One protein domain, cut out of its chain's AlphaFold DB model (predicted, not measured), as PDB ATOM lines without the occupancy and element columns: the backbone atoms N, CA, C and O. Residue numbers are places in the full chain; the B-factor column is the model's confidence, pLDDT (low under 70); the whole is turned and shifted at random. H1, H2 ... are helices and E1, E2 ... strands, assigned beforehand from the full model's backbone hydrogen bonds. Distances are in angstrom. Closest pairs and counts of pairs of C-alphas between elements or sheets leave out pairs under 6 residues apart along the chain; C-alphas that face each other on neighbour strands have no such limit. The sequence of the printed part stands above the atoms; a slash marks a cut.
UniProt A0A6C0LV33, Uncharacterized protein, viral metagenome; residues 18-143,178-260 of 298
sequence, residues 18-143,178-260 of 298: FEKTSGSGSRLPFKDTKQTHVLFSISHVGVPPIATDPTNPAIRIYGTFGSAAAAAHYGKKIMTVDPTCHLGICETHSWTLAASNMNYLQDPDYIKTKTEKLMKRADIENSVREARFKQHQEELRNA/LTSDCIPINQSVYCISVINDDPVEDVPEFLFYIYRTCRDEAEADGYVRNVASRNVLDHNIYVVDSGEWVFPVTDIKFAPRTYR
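This is residues 18 to 143 and 178 to 260 of the 298 residues of an uncharacterized protein of viral metagenome (UniProt A0A6C0LV33). Two sheets stand face to face with their strands crossed, a strongly twisted one of four strands and a smaller one of three. H1 covers the smaller sheet, H4 packs on the larger, and the long helix H3 crosses the larger sheet and sticks out beyond the body with residues 128 to 143. The printed part has 209 residues, with four named helices and seven named strands in the order E1 E2 H1 E3 E4 H2 H3 E5 E6 H4 E7, class mixed. The sheets, E4 - E6 - E5 - E7 and E2 - E1 - E3, are antiparallel; the whole is compact, radius of gyration of the C-alphas 17.8 A, spanning 63 by 42 by 27 A.

The larger sheet holds E4, residues 95 to 98, E6, residues 206 to 214 and 23.0 A long, E5, residues 189 to 196 and 20.9 A, and E7, residues 238 to 241. E5 bends by 51 degrees at residue 193 and E6 by 59 degrees at residue 211. The smaller sheet holds E2, residues 58 to 65 and 21.4 A, E1, residues 37 to 43 and 19.6 A, and E3, residues 88 to 91. E1 begins at C-alpha 37 (80.473, 42.222, 24.002). H1 is residues 68 to 81, 20.4 A; H2, residues 102 to 105; H4, residues 217 to 226, 13.8 A; H3, residues 108 to 143, 51.9 A, ending at C-alpha 143 (91.295, 6.789, 56.937).

Across the larger sheet, N 209 and O 193 of the hairpin E5 and E6 are 2.9 A apart, N 96 and O 208 of E4 and E6 2.9 A, and N 190 and O 240 of E5 and E7 2.8 A, each within hydrogen-bond range. H3 and H4 are on one face of it, two layers; H3 runs across the strands at a height over the sheet of 7.9 A, closest C-alphas Leu 97 and Ile 111, 6.5 A. H4 runs slantwise to them at 9.1 A, closest C-alphas Cys 214 and Ala 220, 5.6 A. H2 only just grazes this sheet, and H2 and H3 touch only at the corner, only just, with 3 pairs of C-alphas within 8 A, the closest Tyr 104 and Tyr 110, 6.2 A. The sheets form a sandwich, two sheets face to face, their facing parts 8.8 A centre to centre and their strands at 50 degrees. In the smaller one, N 39 and O 63 of the hairpin E1 and E2 are 2.9 A apart, and N 38 and O 90 of E1 and E3 2.8 A. H1 is on one face of it, also two layers, at a height of 8.8 A, closest C-alphas Phe 65 and Ala 71, 5.6 A. E2, H1, E3 and E6, H4, E7 are split strand-helix-strand units, each with another strand between its two strands in the sheet and a right-handed crossover. Every O i to N i+4 pair is within hydrogen-bond range in H3 and H4, 8 of 10 in H1, and H2 is too short for such a pair.

The farthest C-alphas, Thr 80 and Asn 142, are 63.5 A apart. Residues 144 to 177 are not printed; C-alphas 143 and 178 are 54.0 A apart across the cut. The links E1 to E2 and H4 to E7 are long. Mean pLDDT of the printed part is 85.2; 27 residues are under 70, among them 139 to 143, 178 to 182 and 255 to 260.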
ATOM      1  N   PHE A  18      85.805  29.113  50.099       57.44
ATOM      2  CA  PHE A  18      86.672  30.075  49.394       57.44
ATOM      3  C   PHE A  18      87.278  31.117  50.344       57.44
ATOM      4  O   PHE A  18      86.549  31.821  51.048       57.44
ATOM      5  N   GLU A  19      88.602  31.279  50.314       63.56
ATOM      6  CA  GLU A  19      89.262  32.399  50.988       63.56
ATOM      7  C   GLU A  19      88.976  33.692  50.218       63.56
ATOM      8  O   GLU A  19      89.420  33.877  49.081       63.56
ATOM      9  N   LYS A  20      88.187  34.583  50.832       71.06
ATOM     10  CA  LYS A  20      87.954  35.917  50.281       71.06
ATOM     11  C   LYS A  20      89.263  36.686  50.285       71.06
ATOM     12  O   LYS A  20      89.882  36.849  51.334       71.06
ATOM     13  N   THR A  21      89.638  37.222  49.135       71.88
ATOM     14  CA  THR A  21      90.800  38.099  49.033       71.88
ATOM     15  C   THR A  21      90.382  39.541  49.288       71.88
ATOM     16  O   THR A  21      89.352  40.018  48.803       71.88
ATOM     17  N   SER A  22      91.181  40.246  50.087       69.25
ATOM     18  CA  SER A  22      91.080  41.700  50.200       69.25
ATOM     19  C   SER A  22      91.943  42.313  49.094       69.25
ATOM     20  O   SER A  22      93.139  42.060  49.039       69.25
ATOM     21  N   GLY A  23      91.333  43.038  48.152       69.94
ATOM     22  CA  GLY A  23      92.058  43.535  46.975       69.94
ATOM     23  C   GLY A  23      91.174  44.113  45.870       69.94
ATOM     24  O   GLY A  23      89.946  44.206  46.019       69.94
ATOM     25  N   SER A  24      91.811  44.510  44.761       73.69
ATOM     26  CA  SER A  24      91.140  44.862  43.500       73.69
ATOM     27  C   SER A  24      90.231  43.716  43.048       73.69
ATOM     28  O   SER A  24      90.390  42.576  43.467       73.69
ATOM     29  N   GLY A  25      89.189  44.008  42.274       77.38
ATOM     30  CA  GLY A  25      88.274  42.964  41.795       77.38
ATOM     31  C   GLY A  25      87.182  42.524  42.777       77.38
ATOM     32  O   GLY A  25      86.081  42.171  42.358       77.38
ATOM     33  N   SER A  26      87.418  42.636  44.090       79.31
ATOM     34  CA  SER A  26      86.526  42.107  45.143       79.31
ATOM     35  C   SER A  26      85.114  42.713  45.194       79.31
ATOM     36  O   SER A  26      84.195  42.107  45.749       79.31
ATOM     37  N   ARG A  27      84.932  43.915  44.634       82.62
ATOM     38  CA  ARG A  27      83.653  44.652  44.582       82.62
ATOM     39  C   ARG A  27      83.101  44.806  43.168       82.62
ATOM     40  O   ARG A  27      82.159  45.571  42.964       82.62
ATOM     41  N   LEU A  28      83.700  44.134  42.190       87.62
ATOM     42  CA  LEU A  28      83.213  44.198  40.822       87.62
ATOM     43  C   LEU A  28      81.852  43.493  40.706       87.62
ATOM     44  O   LEU A  28      81.593  42.521  41.419       87.62
ATOM     45  N   PRO A  29      80.958  43.962  39.822       91.19
ATOM     46  CA  PRO A  29      79.717  43.253  39.557       91.19
ATOM     47  C   PRO A  29      80.010  41.947  38.810       91.19
ATOM     48  O   PRO A  29      80.988  41.863  38.066       91.19
ATOM     49  N   PHE A  30      79.141  40.941  38.974       91.94
ATOM     50  CA  PHE A  30      79.279  39.682  38.234       91.94
ATOM     51  C   PHE A  30      79.214  39.918  36.723       91.94
ATOM     52  O   PHE A  30      80.112  39.463  36.026       91.94
ATOM     53  N   LYS A  31      78.217  40.689  36.263       93.12
ATOM     54  CA  LYS A  31      78.103  41.204  34.891       93.12
ATOM     55  C   LYS A  31      78.418  42.696  34.868       93.12
ATOM     56  O   LYS A  31      77.807  43.459  35.618       93.12
ATOM     57  N   ASP A  32      79.331  43.121  34.005       88.19
ATOM     58  CA  ASP A  32      79.703  44.528  33.849       88.19
ATOM     59  C   ASP A  32      78.995  45.136  32.631       88.19
ATOM     60  O   ASP A  32      79.179  44.696  31.499       88.19
ATOM     61  N   THR A  33      78.191  46.181  32.839       85.56
ATOM     62  CA  THR A  33      77.442  46.836  31.750       85.56
ATOM     63  C   THR A  33      78.343  47.550  30.741       85.56
ATOM     64  O   THR A  33      77.887  47.902  29.655       85.56
ATOM     65  N   LYS A  34      79.623  47.756  31.069       89.50
ATOM     66  CA  LYS A  34      80.633  48.310  30.158       89.50
ATOM     67  C   LYS A  34      81.384  47.236  29.369       89.50
ATOM     68  O   LYS A  34      82.150  47.593  28.478       89.50
ATOM     69  N   GLN A  35      81.172  45.962  29.681       92.94
ATOM     70  CA  GLN A  35      81.826  44.815  29.056       92.94
ATOM     71  C   GLN A  35      80.756  43.786  28.684       92.94
ATOM     72  O   GLN A  35      80.643  42.748  29.317       92.94
ATOM     73  N   THR A  36      79.916  44.112  27.706       94.12
ATOM     74  CA  THR A  36      78.787  43.263  27.291       94.12
ATOM     75  C   THR A  36      79.099  42.435  26.050       94.12
ATOM     76  O   THR A  36      78.457  41.415  25.819       94.12
ATOM     77  N   HIS A  37      80.073  42.867  25.249       96.00
ATOM     78  CA  HIS A  37      80.473  42.222  24.002       96.00
ATOM     79  C   HIS A  37      81.971  41.961  23.999       96.00
ATOM     80  O   HIS A  37      82.741  42.791  24.475       96.00
ATOM     81  N   VAL A  38      82.379  40.843  23.418       96.50
ATOM     82  CA  VAL A  38      83.769  40.421  23.255       96.50
ATOM     83  C   VAL A  38      84.147  40.562  21.790       96.50
ATOM     84  O   VAL A  38      83.370  40.167  20.925       96.50
ATOM     85  N   LEU A  39      85.339  41.085  21.512       95.69
ATOM     86  CA  LEU A  39      85.979  40.957  20.205       95.69
ATOM     87  C   LEU A  39      87.046  39.865  20.287       95.69
ATOM     88  O   LEU A  39      87.932  39.934  21.142       95.69
ATOM     89  N   PHE A  40      86.982  38.884  19.394       94.81
ATOM     90  CA  PHE A  40      87.888  37.740  19.413       94.81
ATOM     91  C   PHE A  40      88.288  37.294  18.005       94.81
ATOM     92  O   PHE A  40      87.669  37.678  17.015       94.81
ATOM     93  N   SER A  41      89.317  36.458  17.924       93.81
ATOM     94  CA  SER A  41      89.654  35.653  16.753       93.81
ATOM     95  C   SER A  41      89.781  34.189  17.157       93.81
ATOM     96  O   SER A  41      90.037  33.881  18.320       93.81
ATOM     97  N   ILE A  42      89.592  33.303  16.188       93.12
ATOM     98  CA  ILE A  42      89.790  31.861  16.331       93.12
ATOM     99  C   ILE A  42      90.783  31.459  15.252       93.12
ATOM    100  O   ILE A  42      90.679  31.935  14.122       93.12
ATOM    101  N   SER A  43      91.714  30.581  15.603       90.75
ATOM    102  CA  SER A  43      92.594  29.901  14.664       90.75
ATOM    103  C   SER A  43      92.187  28.439  14.608       90.75
ATOM    104  O   SER A  43      92.224  27.739  15.621       90.75
ATOM    105  N   HIS A  44      91.746  27.990  13.435       90.56
ATOM    106  CA  HIS A  44      91.351  26.602  13.208       90.56
ATOM    107  C   HIS A  44      91.491  26.235  11.718       90.56
ATOM    108  O   HIS A  44      92.007  27.031  10.935       90.56
ATOM    109  N   VAL A  45      91.060  25.041  11.298       87.88
ATOM    110  CA  VAL A  45      91.376  24.478   9.966       87.88
ATOM    111  C   VAL A  45      90.836  25.338   8.818       87.88
ATOM    112  O   VAL A  45      91.498  25.519   7.800       87.88
ATOM    113  N   GLY A  46      89.633  25.888   8.976       84.38
ATOM    114  CA  GLY A  46      88.949  26.721   7.986       84.38
ATOM    115  C   GLY A  46      88.675  28.148   8.458       84.38
ATOM    116  O   GLY A  46      87.785  28.799   7.907       84.38
ATOM    117  N   VAL A  47      89.381  28.620   9.491       85.38
ATOM    118  CA  VAL A  47      89.232  29.974  10.047       85.38
ATOM    119  C   VAL A  47      90.609  30.635  10.127       85.38
ATOM    120  O   VAL A  47      91.437  30.182  10.912       85.38
ATOM    121  N   PRO A  48      90.879  31.684   9.325       84.06
ATOM    122  CA  PRO A  48      92.142  32.414   9.375       84.06
ATOM    123  C   PRO A  48      92.376  33.146  10.710       84.06
ATOM    124  O   PRO A  48      91.457  33.805  11.194       84.06
ATOM    125  N   PRO A  49      93.603  33.150  11.258       85.00
ATOM    126  CA  PRO A  49      94.783  32.449  10.754       85.00
ATOM    127  C   PRO A  49      94.621  30.932  10.878       85.00
ATOM    128  O   PRO A  49      94.167  30.435  11.902       85.00
ATOM    129  N   ILE A  50      94.975  30.196   9.825       84.88
ATOM    130  CA  ILE A  50      94.744  28.748   9.773       84.88
ATOM    131  C   ILE A  50      95.712  28.053  10.729       84.88
ATOM    132  O   ILE A  50      96.921  28.279  10.654       84.88
ATOM    133  N   ALA A  51      95.172  27.212  11.609       83.06
ATOM    134  CA  ALA A  51      95.979  26.433  12.540       83.06
ATOM    135  C   ALA A  51      96.886  25.459  11.769       83.06
ATOM    136  O   ALA A  51      96.427  24.741  10.879       83.06
ATOM    137  N   THR A  52      98.175  25.425  12.116       82.44
ATOM    138  CA  THR A  52      99.132  24.459  11.550       82.44
ATOM    139  C   THR A  52      98.860  23.039  12.031       82.44
ATOM    140  O   THR A  52      99.123  22.085  11.304       82.44
ATOM    141  N   ASP A  53      98.326  22.915  13.246       85.31
ATOM    142  CA  ASP A  53      97.868  21.665  13.835       85.31
ATOM    143  C   ASP A  53      96.328  21.681  13.925       85.31
ATOM    144  O   ASP A  53      95.769  22.483  14.680       85.31
ATOM    145  N   PRO A  54      95.618  20.833  13.158       85.50
ATOM    146  CA  PRO A  54      94.159  20.788  13.168       85.50
ATOM    147  C   PRO A  54      93.577  20.288  14.497       85.50
ATOM    148  O   PRO A  54      92.407  20.559  14.762       85.50
ATOM    149  N   THR A  55      94.381  19.606  15.319       88.69
ATOM    150  CA  THR A  55      93.975  19.048  16.618       88.69
ATOM    151  C   THR A  55      94.084  20.046  17.770       88.69
ATOM    152  O   THR A  55      93.606  19.787  18.872       88.69
ATOM    153  N   ASN A  56      94.681  21.215  17.520       88.31
ATOM    154  CA  ASN A  56      94.974  22.205  18.549       88.31
ATOM    155  C   ASN A  56      94.453  23.596  18.145       88.31
ATOM    156  O   ASN A  56      95.235  24.478  17.777       88.31
ATOM    157  N   PRO A  57      93.125  23.808  18.161       91.50
ATOM    158  CA  PRO A  57      92.542  25.095  17.811       91.50
ATOM    159  C   PRO A  57      92.868  26.153  18.876       91.50
ATOM    160  O   PRO A  57      93.022  25.844  20.059       91.50
ATOM    161  N   ALA A  58      92.927  27.421  18.464       91.88
ATOM    162  CA  ALA A  58      93.283  28.529  19.347       91.88
ATOM    163  C   ALA A  58      92.240  29.646  19.340       91.88
ATOM    164  O   ALA A  58      91.536  29.868  18.354       91.88
ATOM    165  N   ILE A  59      92.184  30.402  20.431       93.38
ATOM    166  CA  ILE A  59      91.390  31.625  20.555       93.38
ATOM    167  C   ILE A  59      92.283  32.782  20.972       93.38
ATOM    168  O   ILE A  59      93.252  32.613  21.707       93.38
ATOM    169  N   ARG A  60      91.926  33.977  20.514       92.50
ATOM    170  CA  ARG A  60      92.547  35.229  20.924       92.50
ATOM    171  C   ARG A  60      91.479  36.247  21.264       92.50
ATOM    172  O   ARG A  60      90.625  36.546  20.431       92.50
ATOM    173  N   ILE A  61      91.536  36.807  22.468       93.69
ATOM    174  CA  ILE A  61      90.600  37.843  22.920       93.69
ATOM    175  C   ILE A  61      91.261  39.209  22.784       93.69
ATOM    176  O   ILE A  61      92.273  39.473  23.422       93.69
ATOM    177  N   TYR A  62      90.682  40.097  21.978       91.81
ATOM    178  CA  TYR A  62      91.194  41.461  21.821       91.81
ATOM    179  C   TYR A  62      90.666  42.412  22.885       91.81
ATOM    180  O   TYR A  62      91.267  43.448  23.131       91.81
ATOM    181  N   GLY A  63      89.534  42.085  23.502       92.19
ATOM    182  CA  GLY A  63      88.967  42.864  24.591       92.19
ATOM    183  C   GLY A  63      87.450  42.782  24.641       92.19
ATOM    184  O   GLY A  63      86.799  42.085  23.858       92.19
ATOM    185  N   THR A  64      86.889  43.537  25.574       94.44
ATOM    186  CA  THR A  64      85.458  43.655  25.821       94.44
ATOM    187  C   THR A  64      84.986  45.100  25.744       94.44
ATOM    188  O   THR A  64      85.708  46.054  26.051       94.44
ATOM    189  N   PHE A  65      83.738  45.264  25.319       94.44
ATOM    190  CA  PHE A  65      83.153  46.548  24.968       94.44
ATOM    191  C   PHE A  65      81.708  46.630  25.450       94.44
ATOM    192  O   PHE A  65      81.003  45.627  25.535       94.44
ATOM    193  N   GLY A  66      81.230  47.848  25.708       89.56
ATOM    194  CA  GLY A  66      79.855  48.078  26.163       89.56
ATOM    195  C   GLY A  66      78.792  47.877  25.076       89.56
ATOM    196  O   GLY A  66      77.602  47.909  25.384       89.56
ATOM    197  N   SER A  67      79.190  47.694  23.812       92.38
ATOM    198  CA  SER A  67      78.280  47.432  22.694       92.38
ATOM    199  C   SER A  67      78.976  46.730  21.525       92.38
ATOM    200  O   SER A  67      80.174  46.930  21.296       92.38
ATOM    201  N   ALA A  68      78.205  45.989  20.720       93.75
ATOM    202  CA  ALA A  68      78.675  45.397  19.466       93.75
ATOM    203  C   ALA A  68      79.271  46.444  18.509       93.75
ATOM    204  O   ALA A  68      80.274  46.191  17.851       93.75
ATOM    205  N   ALA A  69      78.688  47.648  18.454       93.25
ATOM    206  CA  ALA A  69      79.174  48.726  17.596       93.25
ATOM    207  C   ALA A  69      80.571  49.219  18.011       93.25
ATOM    208  O   ALA A  69      81.414  49.478  17.150       93.25
ATOM    209  N   ALA A  70      80.837  49.321  19.318       89.94
ATOM    210  CA  ALA A  70      82.155  49.686  19.829       89.94
ATOM    211  C   ALA A  70      83.195  48.590  19.542       89.94
ATOM    212  O   ALA A  70      84.289  48.909  19.071       89.94
ATOM    213  N   ALA A  71      82.826  47.318  19.735       93.50
ATOM    214  CA  ALA A  71      83.666  46.174  19.380       93.50
ATOM    215  C   ALA A  71      83.998  46.162  17.878       93.50
ATOM    216  O   ALA A  71      85.165  46.088  17.502       93.50
ATOM    217  N   ALA A  72      82.999  46.346  17.010       93.44
ATOM    218  CA  ALA A  72      83.186  46.403  15.561       93.44
ATOM    219  C   ALA A  72      84.064  47.587  15.125       93.44
ATOM    220  O   ALA A  72      84.908  47.452  14.239       93.44
ATOM    221  N   HIS A  73      83.899  48.758  15.749       90.25
ATOM    222  CA  HIS A  73      84.754  49.911  15.484       90.25
ATOM    223  C   HIS A  73      86.217  49.640  15.868       90.25
ATOM    224  O   HIS A  73      87.124  50.048  15.144       90.25
ATOM    225  N   TYR A  74      86.456  48.940  16.980       90.62
ATOM    226  CA  TYR A  74      87.800  48.514  17.363       90.62
ATOM    227  C   TYR A  74      88.358  47.457  16.400       90.62
ATOM    228  O   TYR A  74      89.484  47.597  15.931       90.62
ATOM    229  N   GLY A  75      87.542  46.475  16.006       91.06
ATOM    230  CA  GLY A  75      87.906  45.447  15.028       91.06
ATOM    231  C   GLY A  75      88.361  46.024  13.689       91.06
ATOM    232  O   GLY A  75      89.356  45.567  13.138       91.06
ATOM    233  N   LYS A  76      87.740  47.112  13.213       91.25
ATOM    234  CA  LYS A  76      88.216  47.826  12.014       91.25
ATOM    235  C   LYS A  76      89.669  48.287  12.135       91.25
ATOM    236  O   LYS A  76      90.379  48.240  11.141       91.25
ATOM    237  N   LYS A  77      90.117  48.717  13.321       88.75
ATOM    238  CA  LYS A  77      91.516  49.116  13.553       88.75
ATOM    239  C   LYS A  77      92.448  47.912  13.488       88.75
ATOM    240  O   LYS A  77      93.481  47.995  12.838       88.75
ATOM    241  N   ILE A  78      92.054  46.787  14.082       87.75
ATOM    242  CA  ILE A  78      92.822  45.539  13.984       87.75
ATOM    243  C   ILE A  78      92.959  45.115  12.520       87.75
ATOM    244  O   ILE A  78      94.072  44.887  12.062       87.75
ATOM    245  N   MET A  79      91.867  45.142  11.748       87.62
ATOM    246  CA  MET A  79      91.893  44.799  10.321       87.62
ATOM    247  C   MET A  79      92.759  45.734   9.466       87.62
ATOM    248  O   MET A  79      93.162  45.346   8.373       87.62
ATOM    249  N   THR A  80      93.052  46.962   9.919       86.69
ATOM    250  CA  THR A  80      94.025  47.817   9.211       86.69
ATOM    251  C   THR A  80      95.464  47.333   9.365       86.69
ATOM    252  O   THR A  80      96.281  47.615   8.494       86.69
ATOM    253  N   VAL A  81      95.766  46.620  10.453       83.38
ATOM    254  CA  VAL A  81      97.099  46.083  10.756       83.38
ATOM    255  C   VAL A  81      97.223  44.639  10.266       83.38
ATOM    256  O   VAL A  81      98.222  44.291   9.648       83.38
ATOM    257  N   ASP A  82      96.189  43.824  10.481       82.38
ATOM    258  CA  ASP A  82      96.090  42.447   9.998       82.38
ATOM    259  C   ASP A  82      94.746  42.229   9.276       82.38
ATOM    260  O   ASP A  82      93.745  41.864   9.900       82.38
ATOM    261  N   PRO A  83      94.691  42.447   7.951       82.69
ATOM    262  CA  PRO A  83      93.467  42.267   7.174       82.69
ATOM    263  C   PRO A  83      93.095  40.793   6.964       82.69
ATOM    264  O   PRO A  83      92.029  40.513   6.415       82.69
ATOM    265  N   THR A  84      93.971  39.858   7.341       81.25
ATOM    266  CA  THR A  84      93.793  38.425   7.085       81.25
ATOM    267  C   THR A  84      93.177  37.678   8.259       81.25
ATOM    268  O   THR A  84      92.696  36.562   8.074       81.25
ATOM    269  N   CYS A  85      93.143  38.285   9.449       81.19
ATOM    270  CA  CYS A  85      92.540  37.669  10.622       81.19
ATOM    271  C   CYS A  85      91.006  37.621  10.539       81.19
ATOM    272  O   CYS A  85      90.331  38.586  10.172       81.19
ATOM    273  N   HIS A  86      90.433  36.488  10.946       88.38
ATOM    274  CA  HIS A  86      89.023  36.416  11.298       88.38
ATOM    275  C   HIS A  86      88.772  37.233  12.568       88.38
ATOM    276  O   HIS A  86      89.522  37.119  13.537       88.38
ATOM    277  N   LEU A  87      87.682  37.998  12.595       92.56
ATOM    278  CA  LEU A  87      87.198  38.666  13.798       92.56
ATOM    279  C   LEU A  87      85.738  38.295  14.049       92.56
ATOM    280  O   LEU A  87      84.875  38.540  13.206       92.56
ATOM    281  N   GLY A  88      85.476  37.754  15.233       93.69
ATOM    282  CA  GLY A  88      84.147  37.465  15.747       93.69
ATOM    283  C   GLY A  88      83.747  38.440  16.852       93.69
ATOM    284  O   GLY A  88      84.593  38.962  17.585       93.69
ATOM    285  N   ILE A  89      82.441  38.683  16.974       96.31
ATOM    286  CA  ILE A  89      81.852  39.417  18.097       96.31
ATOM    287  C   ILE A  89      80.782  38.535  18.728       96.31
ATOM    288  O   ILE A  89      79.863  38.095  18.041       96.31
ATOM    289  N   CYS A  90      80.887  38.304  20.033       96.19
ATOM    290  CA  CYS A  90      79.882  37.586  20.815       96.19
ATOM    291  C   CYS A  90      79.538  38.368  22.082       96.19
ATOM    292  O   CYS A  90      80.215  39.334  22.442       96.19
ATOM    293  N   GLU A  91      78.479  37.960  22.769       97.19
ATOM    294  CA  GLU A  91      78.144  38.517  24.075       97.19
ATOM    295  C   GLU A  91      79.045  37.915  25.160       97.19
ATOM    296  O   GLU A  91      79.375  36.728  25.140       97.19
ATOM    297  N   THR A  92      79.425  38.729  26.144       96.50
ATOM    298  CA  THR A  92      79.929  38.204  27.419       96.50
ATOM    299  C   THR A  92      78.819  37.450  28.130       96.50
ATOM    300  O   THR A  92      77.639  37.759  27.966       96.50
ATOM    301  N   HIS A  93      79.187  36.529  29.009       96.00
ATOM    302  CA  HIS A  93      78.230  35.716  29.743       96.00
ATOM    303  C   HIS A  93      77.331  34.822  28.869       96.00
ATOM    304  O   HIS A  93      76.211  34.485  29.270       96.00
ATOM    305  N   SER A  94      77.835  34.408  27.708       95.50
ATOM    306  CA  SER A  94      77.188  33.451  26.817       95.50
ATOM    307  C   SER A  94      78.209  32.451  26.280       95.50
ATOM    308  O   SER A  94      79.360  32.809  26.023       95.50
ATOM    309  N   TRP A  95      77.787  31.196  26.119       96.00
ATOM    310  CA  TRP A  95      78.605  30.170  25.481       96.00
ATOM    311  C   TRP A  95      78.682  30.437  23.985       96.00
ATOM    312  O   TRP A  95      77.660  30.608  23.324       96.00
ATOM    313  N   THR A  96      79.901  30.455  23.460       96.69
ATOM    314  CA  THR A  96      80.166  30.637  22.035       96.69
ATOM    315  C   THR A  96      80.981  29.458  21.528       96.69
ATOM    316  O   THR A  96      81.940  29.037  22.173       96.69
ATOM    317  N   LEU A  97      80.579  28.912  20.380       96.38
ATOM    318  CA  LEU A  97      81.280  27.816  19.723       96.38
ATOM    319  C   LEU A  97      82.451  28.353  18.900       96.38
ATOM    320  O   LEU A  97      82.266  29.194  18.020       96.38
ATOM    321  N   ALA A  98      83.643  27.819  19.151       94.75
ATOM    322  CA  ALA A  98      84.786  27.952  18.268       94.75
ATOM    323  C   ALA A  98      84.771  26.809  17.245       94.75
ATOM    324  O   ALA A  98      85.349  25.748  17.472       94.75
ATOM    325  N   ALA A  99      84.047  27.019  16.144       93.19
ATOM    326  CA  ALA A  99      83.906  26.016  15.097       93.19
ATOM    327  C   ALA A  99      85.129  25.959  14.168       93.19
ATOM    328  O   ALA A  99      85.882  26.922  14.007       93.19
ATOM    329  N   SER A 100      85.276  24.821  13.503       90.81
ATOM    330  CA  SER A 100      86.409  24.459  12.653       90.81
ATOM    331  C   SER A 100      86.512  25.221  11.347       90.81
ATOM    332  O   SER A 100      87.601  25.319  10.784       90.81
ATOM    333  N   ASN A 101      85.414  25.794  10.858       90.06
ATOM    334  CA  ASN A 101      85.406  26.579   9.631       90.06
ATOM    335  C   ASN A 101      84.296  27.636   9.618       90.06
ATOM    336  O   ASN A 101      83.340  27.592  10.394       90.06
ATOM    337  N   MET A 102      84.417  28.574   8.677       87.88
ATOM    338  CA  MET A 102      83.499  29.707   8.545       87.88
ATOM    339  C   MET A 102      82.046  29.310   8.250       87.88
ATOM    340  O   MET A 102      81.133  30.002   8.690       87.88
ATOM    341  N   ASN A 103      81.812  28.209   7.526       91.00
ATOM    342  CA  ASN A 103      80.450  27.780   7.196       91.00
ATOM    343  C   ASN A 103      79.706  27.339   8.460       91.00
ATOM    344  O   ASN A 103      78.556  27.715   8.655       91.00
ATOM    345  N   TYR A 104      80.381  26.611   9.351       91.88
ATOM    346  CA  TYR A 104      79.814  26.191  10.632       91.88
ATOM    347  C   TYR A 104      79.581  27.360  11.591       91.88
ATOM    348  O   TYR A 104      78.584  27.368  12.303       91.88
ATOM    349  N   LEU A 105      80.436  28.389  11.564       86.94
ATOM    350  CA  LEU A 105      80.213  29.627  12.326       86.94
ATOM    351  C   LEU A 105      78.976  30.415  11.860       86.94
ATOM    352  O   LEU A 105      78.482  31.268  12.596       86.94
ATOM    353  N   GLN A 106      78.488  30.160  10.647       88.88
ATOM    354  CA  GLN A 106      77.313  30.818  10.073       88.88
ATOM    355  C   GLN A 106      76.064  29.931  10.076       88.88
ATOM    356  O   GLN A 106      74.998  30.409   9.690       88.88
ATOM    357  N   ASP A 107      76.179  28.673  10.507       95.19
ATOM    358  CA  ASP A 107      75.097  27.693  10.540       95.19
ATOM    359  C   ASP A 107      74.495  27.607  11.959       95.19
ATOM    360  O   ASP A 107      75.093  27.005  12.858       95.19
ATOM    361  N   PRO A 108      73.300  28.187  12.198       94.25
ATOM    362  CA  PRO A 108      72.695  28.199  13.528       94.25
ATOM    363  C   PRO A 108      72.322  26.802  14.034       94.25
ATOM    364  O   PRO A 108      72.375  26.557  15.242       94.25
ATOM    365  N   ASP A 109      71.953  25.885  13.133       96.38
ATOM    366  CA  ASP A 109      71.545  24.527  13.491       96.38
ATOM    367  C   ASP A 109      72.761  23.693  13.891       96.38
ATOM    368  O   ASP A 109      72.709  22.958  14.888       96.38
ATOM    369  N   TYR A 110      73.880  23.865  13.181       95.69
ATOM    370  CA  TYR A 110      75.159  23.277  13.565       95.69
ATOM    371  C   TYR A 110      75.608  23.790  14.933       95.69
ATOM    372  O   TYR A 110      75.857  22.988  15.836       95.69
ATOM    373  N   ILE A 111      75.647  25.118  15.113       95.25
ATOM    374  CA  ILE A 111      76.080  25.749  16.366       95.25
ATOM    375  C   ILE A 111      75.253  25.228  17.532       95.25
ATOM    376  O   ILE A 111      75.813  24.809  18.546       95.25
ATOM    377  N   LYS A 112      73.925  25.208  17.388       95.75
ATOM    378  CA  LYS A 112      73.025  24.710  18.426       95.75
ATOM    379  C   LYS A 112      73.303  23.244  18.748       95.75
ATOM    380  O   LYS A 112      73.526  22.907  19.909       95.75
ATOM    381  N   THR A 113      73.335  22.386  17.731       95.69
ATOM    382  CA  THR A 113      73.530  20.939  17.905       95.69
ATOM    383  C   THR A 113      74.869  20.630  18.571       95.69
ATOM    384  O   THR A 113      74.932  19.853  19.526       95.69
ATOM    385  N   LYS A 114      75.947  21.263  18.102       95.06
ATOM    386  CA  LYS A 114      77.297  21.059  18.633       95.06
ATOM    387  C   LYS A 114      77.435  21.612  20.051       95.06
ATOM    388  O   LYS A 114      77.981  20.926  20.912       95.06
ATOM    389  N   THR A 115      76.863  22.785  20.328       95.56
ATOM    390  CA  THR A 115      76.825  23.359  21.683       95.56
ATOM    391  C   THR A 115      76.103  22.427  22.653       95.56
ATOM    392  O   THR A 115      76.635  22.120  23.716       95.56
ATOM    393  N   GLU A 116      74.935  21.897  22.281       95.50
ATOM    394  CA  GLU A 116      74.210  20.931  23.114       95.50
ATOM    395  C   GLU A 116      75.006  19.635  23.341       95.50
ATOM    396  O   GLU A 116      74.981  19.102  24.453       95.50
ATOM    397  N   LYS A 117      75.722  19.122  22.326       94.12
ATOM    398  CA  LYS A 117      76.606  17.944  22.460       94.12
ATOM    399  C   LYS A 117      77.697  18.202  23.506       94.12
ATOM    400  O   LYS A 117      77.868  17.386  24.412       94.12
ATOM    401  N   LEU A 118      78.403  19.328  23.395       92.38
ATOM    402  CA  LEU A 118      79.518  19.680  24.278       92.38
ATOM    403  C   LEU A 118      79.054  19.963  25.713       92.38
ATOM    404  O   LEU A 118      79.663  19.473  26.659       92.38
ATOM    405  N   MET A 119      77.930  20.661  25.891       92.75
ATOM    406  CA  MET A 119      77.356  20.912  27.220       92.75
ATOM    407  C   MET A 119      76.936  19.607  27.909       92.75
ATOM    408  O   MET A 119      77.318  19.368  29.050       92.75
ATOM    409  N   LYS A 120      76.245  18.701  27.198       91.25
ATOM    410  CA  LYS A 120      75.876  17.380  27.742       91.25
ATOM    411  C   LYS A 120      77.099  16.565  28.157       91.25
ATOM    412  O   LYS A 120      77.059  15.863  29.163       91.25
ATOM    413  N   ARG A 121      78.184  16.635  27.381       86.94
ATOM    414  CA  ARG A 121      79.452  15.991  27.734       86.94
ATOM    415  C   ARG A 121      80.020  16.580  29.025       86.94
ATOM    416  O   ARG A 121      80.348  15.816  29.930       86.94
ATOM    417  N   ALA A 122      80.094  17.905  29.122       87.19
ATOM    418  CA  ALA A 122      80.580  18.585  30.319       87.19
ATOM    419  C   ALA A 122      79.765  18.202  31.564       87.19
ATOM    420  O   ALA A 122      80.350  17.921  32.607       87.19
ATOM    421  N   ASP A 123      78.439  18.088  31.448       85.81
ATOM    422  CA  ASP A 123      77.567  17.639  32.542       85.81
ATOM    423  C   ASP A 123      77.903  16.213  33.010       85.81
ATOM    424  O   ASP A 123      77.945  15.932  34.213       85.81
ATOM    425  N   ILE A 124      78.185  15.302  32.070       84.12
ATOM    426  CA  ILE A 124      78.609  13.929  32.379       84.12
ATOM    427  C   ILE A 124      79.977  13.939  33.071       84.12
ATOM    428  O   ILE A 124      80.137  13.309  34.117       84.12
ATOM    429  N   GLU A 125      80.956  14.665  32.530       80.81
ATOM    430  CA  GLU A 125      82.298  14.768  33.117       80.81
ATOM    431  C   GLU A 125      82.259  15.373  34.527       80.81
ATOM    432  O   GLU A 125      82.932  14.882  35.436       80.81
ATOM    433  N   ASN A 126      81.424  16.390  34.736       77.25
ATOM    434  CA  ASN A 126      81.175  16.993  36.040       77.25
ATOM    435  C   ASN A 126      80.549  15.998  37.016       77.25
ATOM    436  O   ASN A 126      81.035  15.867  38.139       77.25
ATOM    437  N   SER A 127      79.539  15.244  36.579       75.06
ATOM    438  CA  SER A 127      78.889  14.216  37.401       75.06
ATOM    439  C   SER A 127      79.874  13.120  37.821       75.06
ATOM    440  O   SER A 127      79.898  12.702  38.979       75.06
ATOM    441  N   VAL A 128      80.742  12.679  36.902       73.88
ATOM    442  CA  VAL A 128      81.811  11.709  37.195       73.88
ATOM    443  C   VAL A 128      82.826  12.295  38.178       73.88
ATOM    444  O   VAL A 128      83.238  11.606  39.115       73.88
ATOM    445  N   ARG A 129      83.219  13.563  38.004       69.19
ATOM    446  CA  ARG A 129      84.140  14.257  38.915       69.19
ATOM    447  C   ARG A 129      83.546  14.397  40.315       69.19
ATOM    448  O   ARG A 129      84.246  14.133  41.287       69.19
ATOM    449  N   GLU A 130      82.266  14.740  40.428       70.56
ATOM    450  CA  GLU A 130      81.560  14.837  41.708       70.56
ATOM    451  C   GLU A 130      81.437  13.468  42.397       70.56
ATOM    452  O   GLU A 130      81.667  13.356  43.601       70.56
ATOM    453  N   ALA A 131      81.134  12.406  41.644       70.62
ATOM    454  CA  ALA A 131      81.078  11.050  42.183       70.62
ATOM    455  C   ALA A 131      82.448  10.593  42.715       70.62
ATOM    456  O   ALA A 131      82.539  10.115  43.845       70.62
ATOM    457  N   ARG A 132      83.523  10.816  41.943       69.44
ATOM    458  CA  ARG A 132      84.905  10.551  42.387       69.44
ATOM    459  C   ARG A 132      85.276  11.376  43.615       69.44
ATOM    460  O   ARG A 132      85.929  10.865  44.518       69.44
ATOM    461  N   PHE A 133      84.842  12.633  43.673       66.50
ATOM    462  CA  PHE A 133      85.073  13.495  44.826       66.50
ATOM    463  C   PHE A 133      84.405  12.951  46.093       66.50
ATOM    464  O   PHE A 133      85.061  12.846  47.127       66.50
ATOM    465  N   LYS A 134      83.130  12.547  46.014       71.06
ATOM    466  CA  LYS A 134      82.412  11.933  47.145       71.06
ATOM    467  C   LYS A 134      83.096  10.651  47.611       71.06
ATOM    468  O   LYS A 134      83.315  10.488  48.808       71.06
ATOM    469  N   GLN A 135      83.510   9.799  46.671       69.06
ATOM    470  CA  GLN A 135      84.270   8.589  46.981       69.06
ATOM    471  C   GLN A 135      85.574   8.918  47.726       69.06
ATOM    472  O   GLN A 135      85.840   8.352  48.783       69.06
ATOM    473  N   HIS A 136      86.358   9.877  47.230       68.06
ATOM    474  CA  HIS A 136      87.618  10.261  47.863       68.06
ATOM    475  C   HIS A 136      87.418  10.886  49.256       68.06
ATOM    476  O   HIS A 136      88.176  10.612  50.185       68.06
ATOM    477  N   GLN A 137      86.365  11.690  49.445       66.94
ATOM    478  CA  GLN A 137      86.005  12.207  50.768       66.94
ATOM    479  C   GLN A 137      85.657  11.087  51.755       66.94
ATOM    480  O   GLN A 137      86.039  11.163  52.924       66.94
ATOM    481  N   GLU A 138      84.948  10.050  51.308       71.12
ATOM    482  CA  GLU A 138      84.626   8.885  52.133       71.12
ATOM    483  C   GLU A 138      85.874   8.068  52.483       71.12
ATOM    484  O   GLU A 138      86.048   7.706  53.647       71.12
ATOM    485  N   GLU A 139      86.775   7.843  51.522       69.94
ATOM    486  CA  GLU A 139      88.073   7.192  51.741       69.94
ATOM    487  C   GLU A 139      88.906   7.944  52.788       69.94
ATOM    488  O   GLU A 139      89.377   7.342  53.756       69.94
ATOM    489  N   LEU A 140      89.014   9.272  52.664       65.44
ATOM    490  CA  LEU A 140      89.706  10.116  53.639       65.44
ATOM    491  C   LEU A 140      89.033  10.085  55.013       65.44
ATOM    492  O   LEU A 140      89.722  10.002  56.031       65.44
ATOM    493  N   ARG A 141      87.697  10.135  55.077       66.62
ATOM    494  CA  ARG A 141      86.963  10.046  56.348       66.62
ATOM    495  C   ARG A 141      87.228   8.706  57.031       66.62
ATOM    496  O   ARG A 141      87.517   8.687  58.222       66.62
ATOM    497  N   ASN A 142      87.197   7.611  56.279       68.56
ATOM    498  CA  ASN A 142      87.476   6.272  56.793       68.56
ATOM    499  C   ASN A 142      88.940   6.129  57.244       68.56
ATOM    500  O   ASN A 142      89.193   5.541  58.290       68.56
ATOM    501  N   ALA A 143      89.892   6.733  56.527       60.62
ATOM    502  CA  ALA A 143      91.295   6.789  56.937       60.62
ATOM    503  C   ALA A 143      91.521   7.654  58.196       60.62
ATOM    504  O   ALA A 143      92.396   7.347  59.004       60.62
ATOM    505  N   LEU A 178     100.129  40.564  16.188       49.66
ATOM    506  CA  LEU A 178      99.637  41.854  16.689       49.66
ATOM    507  C   LEU A 178     100.184  42.049  18.113       49.66
ATOM    508  O   LEU A 178     100.012  41.178  18.962       49.66
ATOM    509  N   THR A 179     100.891  43.141  18.363       48.19
ATOM    510  CA  THR A 179     101.522  43.415  19.657       48.19
ATOM    511  C   THR A 179     100.491  43.928  20.671       48.19
ATOM    512  O   THR A 179      99.355  44.263  20.319       48.19
ATOM    513  N   SER A 180     100.896  44.016  21.944       51.12
ATOM    514  CA  SER A 180     100.117  44.547  23.082       51.12
ATOM    515  C   SER A 180      99.420  45.899  22.810       51.12
ATOM    516  O   SER A 180      98.404  46.213  23.427       51.12
ATOM    517  N   ASP A 181      99.885  46.663  21.817       53.84
ATOM    518  CA  ASP A 181      99.303  47.940  21.374       53.84
ATOM    519  C   ASP A 181      97.852  47.825  20.858       53.84
ATOM    520  O   ASP A 181      97.133  48.825  20.774       53.84
ATOM    521  N   CYS A 182      97.406  46.610  20.522       63.81
ATOM    522  CA  CYS A 182      96.032  46.306  20.109       63.81
ATOM    523  C   CYS A 182      95.134  45.823  21.265       63.81
ATOM    524  O   CYS A 182      94.046  45.302  21.009       63.81
ATOM    525  N   ILE A 183      95.566  45.978  22.522       72.88
ATOM    526  CA  ILE A 183      94.770  45.657  23.713       72.88
ATOM    527  C   ILE A 183      94.184  46.958  24.292       72.88
ATOM    528  O   ILE A 183      94.913  47.927  24.527       72.88
ATOM    529  N   PRO A 184      92.865  47.034  24.548       78.19
ATOM    530  CA  PRO A 184      92.265  48.152  25.259       78.19
ATOM    531  C   PRO A 184      92.893  48.364  26.641       78.19
ATOM    532  O   PRO A 184      93.168  47.424  27.385       78.19
ATOM    533  N   ILE A 185      93.064  49.632  27.017       79.62
ATOM    534  CA  ILE A 185      93.616  50.015  28.322       79.62
ATOM    535  C   ILE A 185      92.802  49.357  29.449       79.62
ATOM    536  O   ILE A 185      91.570  49.403  29.438       79.62
ATOM    537  N   ASN A 186      93.503  48.817  30.451       83.62
ATOM    538  CA  ASN A 186      92.941  48.106  31.607       83.62
ATOM    539  C   ASN A 186      92.184  46.808  31.267       83.62
ATOM    540  O   ASN A 186      91.258  46.438  31.985       83.62
ATOM    541  N   GLN A 187      92.571  46.122  30.192       91.25
ATOM    542  CA  GLN A 187      92.013  44.822  29.810       91.25
ATOM    543  C   GLN A 187      93.117  43.810  29.475       91.25
ATOM    544  O   GLN A 187      93.029  43.116  28.465       91.25
ATOM    545  N   SER A 188      94.179  43.746  30.282       89.06
ATOM    546  CA  SER A 188      95.345  42.901  29.988       89.06
ATOM    547  C   SER A 188      95.081  41.411  30.175       89.06
ATOM    548  O   SER A 188      95.782  40.614  29.572       89.06
ATOM    549  N   VAL A 189      94.092  41.034  30.989       92.19
ATOM    550  CA  VAL A 189      93.716  39.634  31.220       92.19
ATOM    551  C   VAL A 189      92.210  39.455  31.101       92.19
ATOM    552  O   VAL A 189      91.440  40.406  31.268       92.19
ATOM    553  N   TYR A 190      91.759  38.228  30.872       93.75
ATOM    554  CA  TYR A 190      90.349  37.870  30.856       93.75
ATOM    555  C   TYR A 190      90.061  36.598  31.647       93.75
ATOM    556  O   TYR A 190      90.899  35.713  31.799       93.75
ATOM    557  N   CYS A 191      88.839  36.534  32.172       94.50
ATOM    558  CA  CYS A 191      88.296  35.370  32.859       94.50
ATOM    559  C   CYS A 191      87.446  34.564  31.870       94.50
ATOM    560  O   CYS A 191      86.464  35.095  31.334       94.50
ATOM    561  N   ILE A 192      87.795  33.297  31.655       95.31
ATOM    562  CA  ILE A 192      87.192  32.407  30.653       95.31
ATOM    563  C   ILE A 192      86.862  31.040  31.252       95.31
ATOM    564  O   ILE A 192      87.642  30.505  32.028       95.31
ATOM    565  N   SER A 193      85.742  30.445  30.850       94.75
ATOM    566  CA  SER A 193      85.522  28.995  30.962       94.75
ATOM    567  C   SER A 193      85.612  28.362  29.581       94.75
ATOM    568  O   SER A 193      85.185  28.974  28.600       94.75
ATOM    569  N   VAL A 194      86.137  27.139  29.507       94.38
ATOM    570  CA  VAL A 194      86.244  26.373  28.257       94.38
ATOM    571  C   VAL A 194      85.713  24.955  28.445       94.38
ATOM    572  O   VAL A 194      85.932  24.347  29.494       94.38
ATOM    573  N   ILE A 195      85.029  24.441  27.421       93.00
ATOM    574  CA  ILE A 195      84.647  23.033  27.272       93.00
ATOM    575  C   ILE A 195      85.190  22.551  25.928       93.00
ATOM    576  O   ILE A 195      84.759  23.041  24.885       93.00
ATOM    577  N   ASN A 196      86.114  21.597  25.956       90.50
ATOM    578  CA  ASN A 196      86.707  21.012  24.755       90.50
ATOM    579  C   ASN A 196      85.865  19.830  24.242       90.50
ATOM    580  O   ASN A 196      85.135  19.201  25.015       90.50
ATOM    581  N   ASP A 197      85.967  19.525  22.947       89.50
ATOM    582  CA  ASP A 197      85.463  18.261  22.398       89.50
ATOM    583  C   ASP A 197      86.271  17.057  22.902       89.50
ATOM    584  O   ASP A 197      87.214  17.181  23.690       89.50
ATOM    585  N   ASP A 198      85.877  15.867  22.452       79.38
ATOM    586  CA  ASP A 198      86.639  14.656  22.718       79.38
ATOM    587  C   ASP A 198      88.082  14.785  22.209       79.38
ATOM    588  O   ASP A 198      88.271  15.133  21.041       79.38
ATOM    589  N   PRO A 199      89.100  14.443  23.020       73.88
ATOM    590  CA  PRO A 199      90.480  14.359  22.544       73.88
ATOM    591  C   PRO A 199      90.683  13.345  21.403       73.88
ATOM    592  O   PRO A 199      91.743  13.344  20.786       73.88
ATOM    593  N   VAL A 200      89.709  12.467  21.133       79.25
ATOM    594  CA  VAL A 200      89.733  11.511  20.012       79.25
ATOM    595  C   VAL A 200      89.254  12.131  18.688       79.25
ATOM    596  O   VAL A 200      89.419  11.516  17.637       79.25
ATOM    597  N   GLU A 201      88.649  13.320  18.697       82.62
ATOM    598  CA  GLU A 201      88.185  13.970  17.466       82.62
ATOM    599  C   GLU A 201      89.379  14.501  16.655       82.62
ATOM    600  O   GLU A 201      90.227  15.221  17.176       82.62
ATOM    601  N   ASP A 202      89.417  14.193  15.355       82.88
ATOM    602  CA  ASP A 202      90.500  14.628  14.454       82.88
ATOM    603  C   ASP A 202      90.532  16.157  14.258       82.88
ATOM    604  O   ASP A 202      91.557  16.739  13.902       82.88
ATOM    605  N   VAL A 203      89.383  16.811  14.455       87.69
ATOM    606  CA  VAL A 203      89.196  18.262  14.342       87.69
ATOM    607  C   VAL A 203      88.361  18.717  15.545       87.69
ATOM    608  O   VAL A 203      87.144  18.898  15.419       87.69
ATOM    609  N   PRO A 204      88.975  18.817  16.737       90.62
ATOM    610  CA  PRO A 204      88.265  19.149  17.956       90.62
ATOM    611  C   PRO A 204      87.834  20.612  17.920       90.62
ATOM    612  O   PRO A 204      88.601  21.498  17.567       90.62
ATOM    613  N   GLU A 205      86.598  20.862  18.332       93.56
ATOM    614  CA  GLU A 205      86.054  22.206  18.521       93.56
ATOM    615  C   GLU A 205      85.879  22.469  20.022       93.56
ATOM    616  O   GLU A 205      85.959  21.555  20.843       93.56
ATOM    617  N   PHE A 206      85.628  23.708  20.427       94.81
ATOM    618  CA  PHE A 206      85.409  24.000  21.845       94.81
ATOM    619  C   PHE A 206      84.369  25.090  22.054       94.81
ATOM    620  O   PHE A 206      84.141  25.947  21.199       94.81
ATOM    621  N   LEU A 207      83.732  25.064  23.220       96.25
ATOM    622  CA  LEU A 207      82.931  26.173  23.713       96.25
ATOM    623  C   LEU A 207      83.786  27.050  24.607       96.25
ATOM    624  O   LEU A 207      84.507  26.550  25.467       96.25
ATOM    625  N   PHE A 208      83.632  28.358  24.469       96.31
ATOM    626  CA  PHE A 208      84.210  29.320  25.392       96.31
ATOM    627  C   PHE A 208      83.144  30.250  25.965       96.31
ATOM    628  O   PHE A 208      82.136  30.555  25.324       96.31
ATOM    629  N   TYR A 209      83.383  30.705  27.189       96.44
ATOM    630  CA  TYR A 209      82.510  31.612  27.920       96.44
ATOM    631  C   TYR A 209      83.355  32.699  28.573       96.44
ATOM    632  O   TYR A 209      84.052  32.449  29.556       96.44
ATOM    633  N   ILE A 210      83.293  33.915  28.037       96.62
ATOM    634  CA  ILE A 210      84.012  35.061  28.599       96.62
ATOM    635  C   ILE A 210      83.128  35.752  29.629       96.62
ATOM    636  O   ILE A 210      82.025  36.205  29.314       96.62
ATOM    637  N   TYR A 211      83.631  35.871  30.854       96.06
ATOM    638  CA  TYR A 211      82.957  36.619  31.913       96.06
ATOM    639  C   TYR A 211      83.275  38.106  31.805       96.06
ATOM    640  O   TYR A 211      82.381  38.942  31.740       96.06
ATOM    641  N   ARG A 212      84.570  38.436  31.784       94.31
ATOM    642  CA  ARG A 212      85.063  39.811  31.734       94.31
ATOM    643  C   ARG A 212      86.545  39.861  31.388       94.31
ATOM    644  O   ARG A 212      87.255  38.867  31.525       94.31
ATOM    645  N   THR A 213      87.002  41.060  31.067       93.75
ATOM    646  CA  THR A 213      88.408  41.467  31.124       93.75
ATOM    647  C   THR A 213      88.704  42.236  32.412       93.75
ATOM    648  O   THR A 213      87.819  42.884  32.997       93.75
ATOM    649  N   CYS A 214      89.952  42.149  32.857       93.00
ATOM    650  CA  CYS A 214      90.491  42.841  34.020       93.00
ATOM    651  C   CYS A 214      91.810  43.529  33.654       93.00
ATOM    652  O   CYS A 214      92.457  43.199  32.658       93.00
ATOM    653  N   ARG A 215      92.205  44.496  34.478       90.69
ATOM    654  CA  ARG A 215      93.429  45.275  34.300       90.69
ATOM    655  C   ARG A 215      94.694  44.465  34.533       90.69
ATOM    656  O   ARG A 215      95.714  44.814  33.960       90.69
ATOM    657  N   ASP A 216      94.633  43.493  35.433       89.38
ATOM    658  CA  ASP A 216      95.757  42.681  35.879       89.38
ATOM    659  C   ASP A 216      95.249  41.369  36.502       89.38
ATOM    660  O   ASP A 216      94.057  41.225  36.804       89.38
ATOM    661  N   GLU A 217      96.152  40.405  36.698       90.44
ATOM    662  CA  GLU A 217      95.834  39.118  37.329       90.44
ATOM    663  C   GLU A 217      95.284  39.275  38.752       90.44
ATOM    664  O   GLU A 217      94.421  38.503  39.161       90.44
ATOM    665  N   ALA A 218      95.723  40.289  39.505       88.88
ATOM    666  CA  ALA A 218      95.263  40.515  40.873       88.88
ATOM    667  C   ALA A 218      93.780  40.926  40.922       88.88
ATOM    668  O   ALA A 218      93.017  40.447  41.762       88.88
ATOM    669  N   GLU A 219      93.342  41.795  40.006       91.31
ATOM    670  CA  GLU A 219      91.931  42.133  39.829       91.31
ATOM    671  C   GLU A 219      91.119  40.926  39.345       91.31
ATOM    672  O   GLU A 219      90.004  40.716  39.833       91.31
ATOM    673  N   ALA A 220      91.671  40.120  38.432       91.56
ATOM    674  CA  ALA A 220      91.022  38.903  37.956       91.56
ATOM    675  C   ALA A 220      90.838  37.874  39.080       91.56
ATOM    676  O   ALA A 220      89.721  37.404  39.284       91.56
ATOM    677  N   ASP A 221      91.875  37.584  39.870       88.75
ATOM    678  CA  ASP A 221      91.794  36.698  41.036       88.75
ATOM    679  C   ASP A 221      90.767  37.222  42.049       88.75
ATOM    680  O   ASP A 221      89.862  36.499  42.475       88.75
ATOM    681  N   GLY A 222      90.813  38.524  42.350       88.31
ATOM    682  CA  GLY A 222      89.836  39.173  43.213       88.31
ATOM    683  C   GLY A 222      88.396  39.033  42.712       88.31
ATOM    684  O   GLY A 222      87.497  38.778  43.517       88.31
ATOM    685  N   TYR A 223      88.160  39.151  41.404       91.69
ATOM    686  CA  TYR A 223      86.853  38.909  40.794       91.69
ATOM    687  C   TYR A 223      86.448  37.433  40.871       91.69
ATOM    688  O   TYR A 223      85.338  37.123  41.317       91.69
ATOM    689  N   VAL A 224      87.333  36.515  40.477       89.56
ATOM    690  CA  VAL A 224      87.056  35.074  40.439       89.56
ATOM    691  C   VAL A 224      86.691  34.571  41.831       89.56
ATOM    692  O   VAL A 224      85.611  34.005  42.013       89.56
ATOM    693  N   ARG A 225      87.528  34.847  42.837       84.88
ATOM    694  CA  ARG A 225      87.335  34.344  44.204       84.88
ATOM    695  C   ARG A 225      86.151  34.982  44.913       84.88
ATOM    696  O   ARG A 225      85.415  34.288  45.613       84.88
ATOM    697  N   ASN A 226      85.940  36.290  44.748       85.56
ATOM    698  CA  ASN A 226      84.931  37.007  45.531       85.56
ATOM    699  C   ASN A 226      83.565  37.119  44.848       85.56
ATOM    700  O   ASN A 226      82.574  37.300  45.564       85.56
ATOM    701  N   VAL A 227      83.502  37.040  43.514       89.38
ATOM    702  CA  VAL A 227      82.306  37.362  42.719       89.38
ATOM    703  C   VAL A 227      81.884  36.185  41.842       89.38
ATOM    704  O   VAL A 227      80.767  35.684  41.998       89.38
ATOM    705  N   ALA A 228      82.751  35.729  40.933       89.50
ATOM    706  CA  ALA A 228      82.384  34.716  39.945       89.50
ATOM    707  C   ALA A 228      82.131  33.346  40.584       89.50
ATOM    708  O   ALA A 228      81.136  32.703  40.263       89.50
ATOM    709  N   SER A 229      82.941  32.961  41.575       83.62
ATOM    710  CA  SER A 229      82.812  31.709  42.338       83.62
ATOM    711  C   SER A 229      81.428  31.490  42.965       83.62
ATOM    712  O   SER A 229      81.018  30.354  43.204       83.62
ATOM    713  N   ARG A 230      80.677  32.565  43.241       82.81
ATOM    714  CA  ARG A 230      79.321  32.484  43.809       82.81
ATOM    715  C   ARG A 230      78.257  32.128  42.778       82.81
ATOM    716  O   ARG A 230      77.202  31.643  43.157       82.81
ATOM    717  N   ASN A 231      78.527  32.421  41.510       85.69
ATOM    718  CA  ASN A 231      77.576  32.283  40.409       85.69
ATOM    719  C   ASN A 231      77.942  31.122  39.479       85.69
ATOM    720  O   ASN A 231      77.072  30.587  38.804       85.69
ATOM    721  N   VAL A 232      79.221  30.747  39.434       86.38
ATOM    722  CA  VAL A 232      79.749  29.682  38.583       86.38
ATOM    723  C   VAL A 232      80.165  28.525  39.477       86.38
ATOM    724  O   VAL A 232      81.103  28.640  40.272       86.38
ATOM    725  N   LEU A 233      79.413  27.432  39.390       79.50
ATOM    726  CA  LEU A 233      79.650  26.219  40.174       79.50
ATOM    727  C   LEU A 233      80.097  25.053  39.287       79.50
ATOM    728  O   LEU A 233      80.888  24.227  39.732       79.50
ATOM    729  N   ASP A 234      79.641  25.039  38.035       80.25
ATOM    730  CA  ASP A 234      79.697  23.854  37.176       80.25
ATOM    731  C   ASP A 234      80.909  23.840  36.237       80.25
ATOM    732  O   ASP A 234      81.167  22.852  35.556       80.25
ATOM    733  N   HIS A 235      81.682  24.927  36.180       83.00
ATOM    734  CA  HIS A 235      82.811  25.049  35.260       83.00
ATOM    735  C   HIS A 235      84.002  25.737  35.920       83.00
ATOM    736  O   HIS A 235      83.848  26.583  36.804       83.00
ATOM    737  N   ASN A 236      85.197  25.381  35.454       85.88
ATOM    738  CA  ASN A 236      86.430  26.046  35.849       85.88
ATOM    739  C   ASN A 236      86.519  27.418  35.186       85.88
ATOM    740  O   ASN A 236      86.284  27.534  33.986       85.88
ATOM    741  N   ILE A 237      86.931  28.418  35.961       90.12
ATOM    742  CA  ILE A 237      87.267  29.741  35.443       90.12
ATOM    743  C   ILE A 237      88.786  29.856  35.394       90.12
ATOM    744  O   ILE A 237      89.453  29.727  36.419       90.12
ATOM    745  N   TYR A 238      89.307  30.138  34.210       90.50
ATOM    746  CA  TYR A 238      90.716  30.374  33.939       90.50
ATOM    747  C   TYR A 238      90.969  31.872  33.768       90.50
ATOM    748  O   TYR A 238      90.104  32.608  33.283       90.50
ATOM    749  N   VAL A 239      92.156  32.318  34.174       90.69
ATOM    750  CA  VAL A 239      92.647  33.683  33.955       90.69
ATOM    751  C   VAL A 239      93.752  33.608  32.914       90.69
ATOM    752  O   VAL A 239      94.686  32.824  33.069       90.69
ATOM    753  N   VAL A 240      93.602  34.371  31.835       90.62
ATOM    754  CA  VAL A 240      94.464  34.291  30.652       90.62
ATOM    755  C   VAL A 240      94.769  35.691  30.128       90.62
ATOM    756  O   VAL A 240      93.922  36.581  30.224       90.62
ATOM    757  N   ASP A 241      95.957  35.884  29.565       88.88
ATOM    758  CA  ASP A 241      96.379  37.143  28.952       88.88
ATOM    759  C   ASP A 241      95.551  37.484  27.711       88.88
ATOM    760  O   ASP A 241      95.410  36.695  26.775       88.88
ATOM    761  N   SER A 242      95.011  38.700  27.691       87.12
ATOM    762  CA  SER A 242      94.365  39.273  26.517       87.12
ATOM    763  C   SER A 242      95.390  39.527  25.424       87.12
ATOM    764  O   SER A 242      96.544  39.860  25.673       87.12
ATOM    765  N   GLY A 243      94.939  39.454  24.179       82.88
ATOM    766  CA  GLY A 243      95.774  39.748  23.030       82.88
ATOM    767  C   GLY A 243      96.809  38.668  22.730       82.88
ATOM    768  O   GLY A 243      97.538  38.852  21.769       82.88
ATOM    769  N   GLU A 244      96.842  37.536  23.424       85.75
ATOM    770  CA  GLU A 244      97.662  36.383  23.040       85.75
ATOM    771  C   GLU A 244      96.804  35.279  22.416       85.75
ATOM    772  O   GLU A 244      95.597  35.188  22.663       85.75
ATOM    773  N   TRP A 245      97.425  34.465  21.563       88.81
ATOM    774  CA  TRP A 245      96.828  33.203  21.143       88.81
ATOM    775  C   TRP A 245      96.950  32.210  22.284       88.81
ATOM    776  O   TRP A 245      98.046  32.003  22.797       88.81
ATOM    777  N   VAL A 246      95.834  31.591  22.646       90.06
ATOM    778  CA  VAL A 246      95.814  30.508  23.620       90.06
ATOM    779  C   VAL A 246      95.116  29.280  23.075       90.06
ATOM    780  O   VAL A 246      94.151  29.383  22.315       90.06
ATOM    781  N   PHE A 247      95.616  28.127  23.495       90.25
ATOM    782  CA  PHE A 247      95.308  26.809  22.964       90.25
ATOM    783  C   PHE A 247      94.606  25.980  24.039       90.25
ATOM    784  O   PHE A 247      95.273  25.347  24.859       90.25
ATOM    785  N   PRO A 248      93.264  25.948  24.084       87.62
ATOM    786  CA  PRO A 248      92.556  25.379  25.228       87.62
ATOM    787  C   PRO A 248      92.737  23.877  25.450       87.62
ATOM    788  O   PRO A 248      92.353  23.360  26.499       87.62
ATOM    789  N   VAL A 249      93.302  23.175  24.467       82.75
ATOM    790  CA  VAL A 249      93.610  21.745  24.542       82.75
ATOM    791  C   VAL A 249      94.969  21.494  25.201       82.75
ATOM    792  O   VAL A 249      95.115  20.527  25.944       82.75
ATOM    793  N   THR A 250      95.961  22.351  24.948       80.56
ATOM    794  CA  THR A 250      97.372  22.077  25.271       80.56
ATOM    795  C   THR A 250      97.986  23.059  26.266       80.56
ATOM    796  O   THR A 250      98.914  22.689  26.984       80.56
ATOM    797  N   ASP A 251      97.470  24.287  26.363       78.94
ATOM    798  CA  ASP A 251      98.047  25.300  27.241       78.94
ATOM    799  C   ASP A 251      97.857  24.955  28.719       78.94
ATOM    800  O   ASP A 251      96.741  24.825  29.233       78.94
ATOM    801  N   ILE A 252      98.967  24.984  29.461       69.94
ATOM    802  CA  ILE A 252      98.988  24.844  30.924       69.94
ATOM    803  C   ILE A 252      98.171  25.925  31.650       69.94
ATOM    804  O   ILE A 252      97.869  25.784  32.834       69.94
ATOM    805  N   LYS A 253      97.824  27.031  30.971       73.00
ATOM    806  CA  LYS A 253      96.947  28.084  31.510       73.00
ATOM    807  C   LYS A 253      95.527  27.547  31.777       73.00
ATOM    808  O   LYS A 253      94.834  28.074  32.643       73.00
ATOM    809  N   PHE A 254      95.133  26.464  31.101       74.00
ATOM    810  CA  PHE A 254      93.866  25.756  31.318       74.00
ATOM    811  C   PHE A 254      93.993  24.547  32.260       74.00
ATOM    812  O   PHE A 254      93.014  23.838  32.495       74.00
ATOM    813  N   ALA A 255      95.168  24.321  32.856       64.44
ATOM    814  CA  ALA A 255      95.306  23.375  33.954       64.44
ATOM    815  C   ALA A 255      94.742  23.993  35.253       64.44
ATOM    816  O   ALA A 255      94.992  25.171  35.529       64.44
ATOM    817  N   PRO A 256      93.993  23.243  36.085       61.25
ATOM    818  CA  PRO A 256      93.508  23.751  37.366       61.25
ATOM    819  C   PRO A 256      94.682  24.117  38.288       61.25
ATOM    820  O   PRO A 256      95.354  23.240  38.814       61.25
ATOM    821  N   ARG A 257      94.931  25.416  38.490       57.72
ATOM    822  CA  ARG A 257      96.007  25.908  39.376       57.72
ATOM    823  C   ARG A 257      95.559  26.128  40.812       57.72
ATOM    824  O   ARG A 257      96.376  26.216  41.722       57.72
ATOM    825  N   THR A 258      94.261  26.323  41.021       61.25
ATOM    826  CA  THR A 258      93.731  26.656  42.340       61.25
ATOM    827  C   THR A 258      92.372  26.020  42.523       61.25
ATOM    828  O   THR A 258      91.442  26.267  41.752       61.25
ATOM    829  N   TYR A 259      92.254  25.191  43.549       61.03
ATOM    830  CA  TYR A 259      90.996  24.537  43.861       61.03
ATOM    831  C   TYR A 259      90.099  25.461  44.681       61.03
ATOM    832  O   TYR A 259      90.551  26.228  45.529       61.03
ATOM    833  N   ARG A 260      88.789  25.355  44.428       60.75
ATOM    834  CA  ARG A 260      87.743  26.120  45.121       60.75
ATOM    835  C   ARG A 260      87.739  25.918  46.635       60.75
ATOM    836  O   ARG A 260      87.291  26.805  47.346       60.75
TER     837      ARG A 260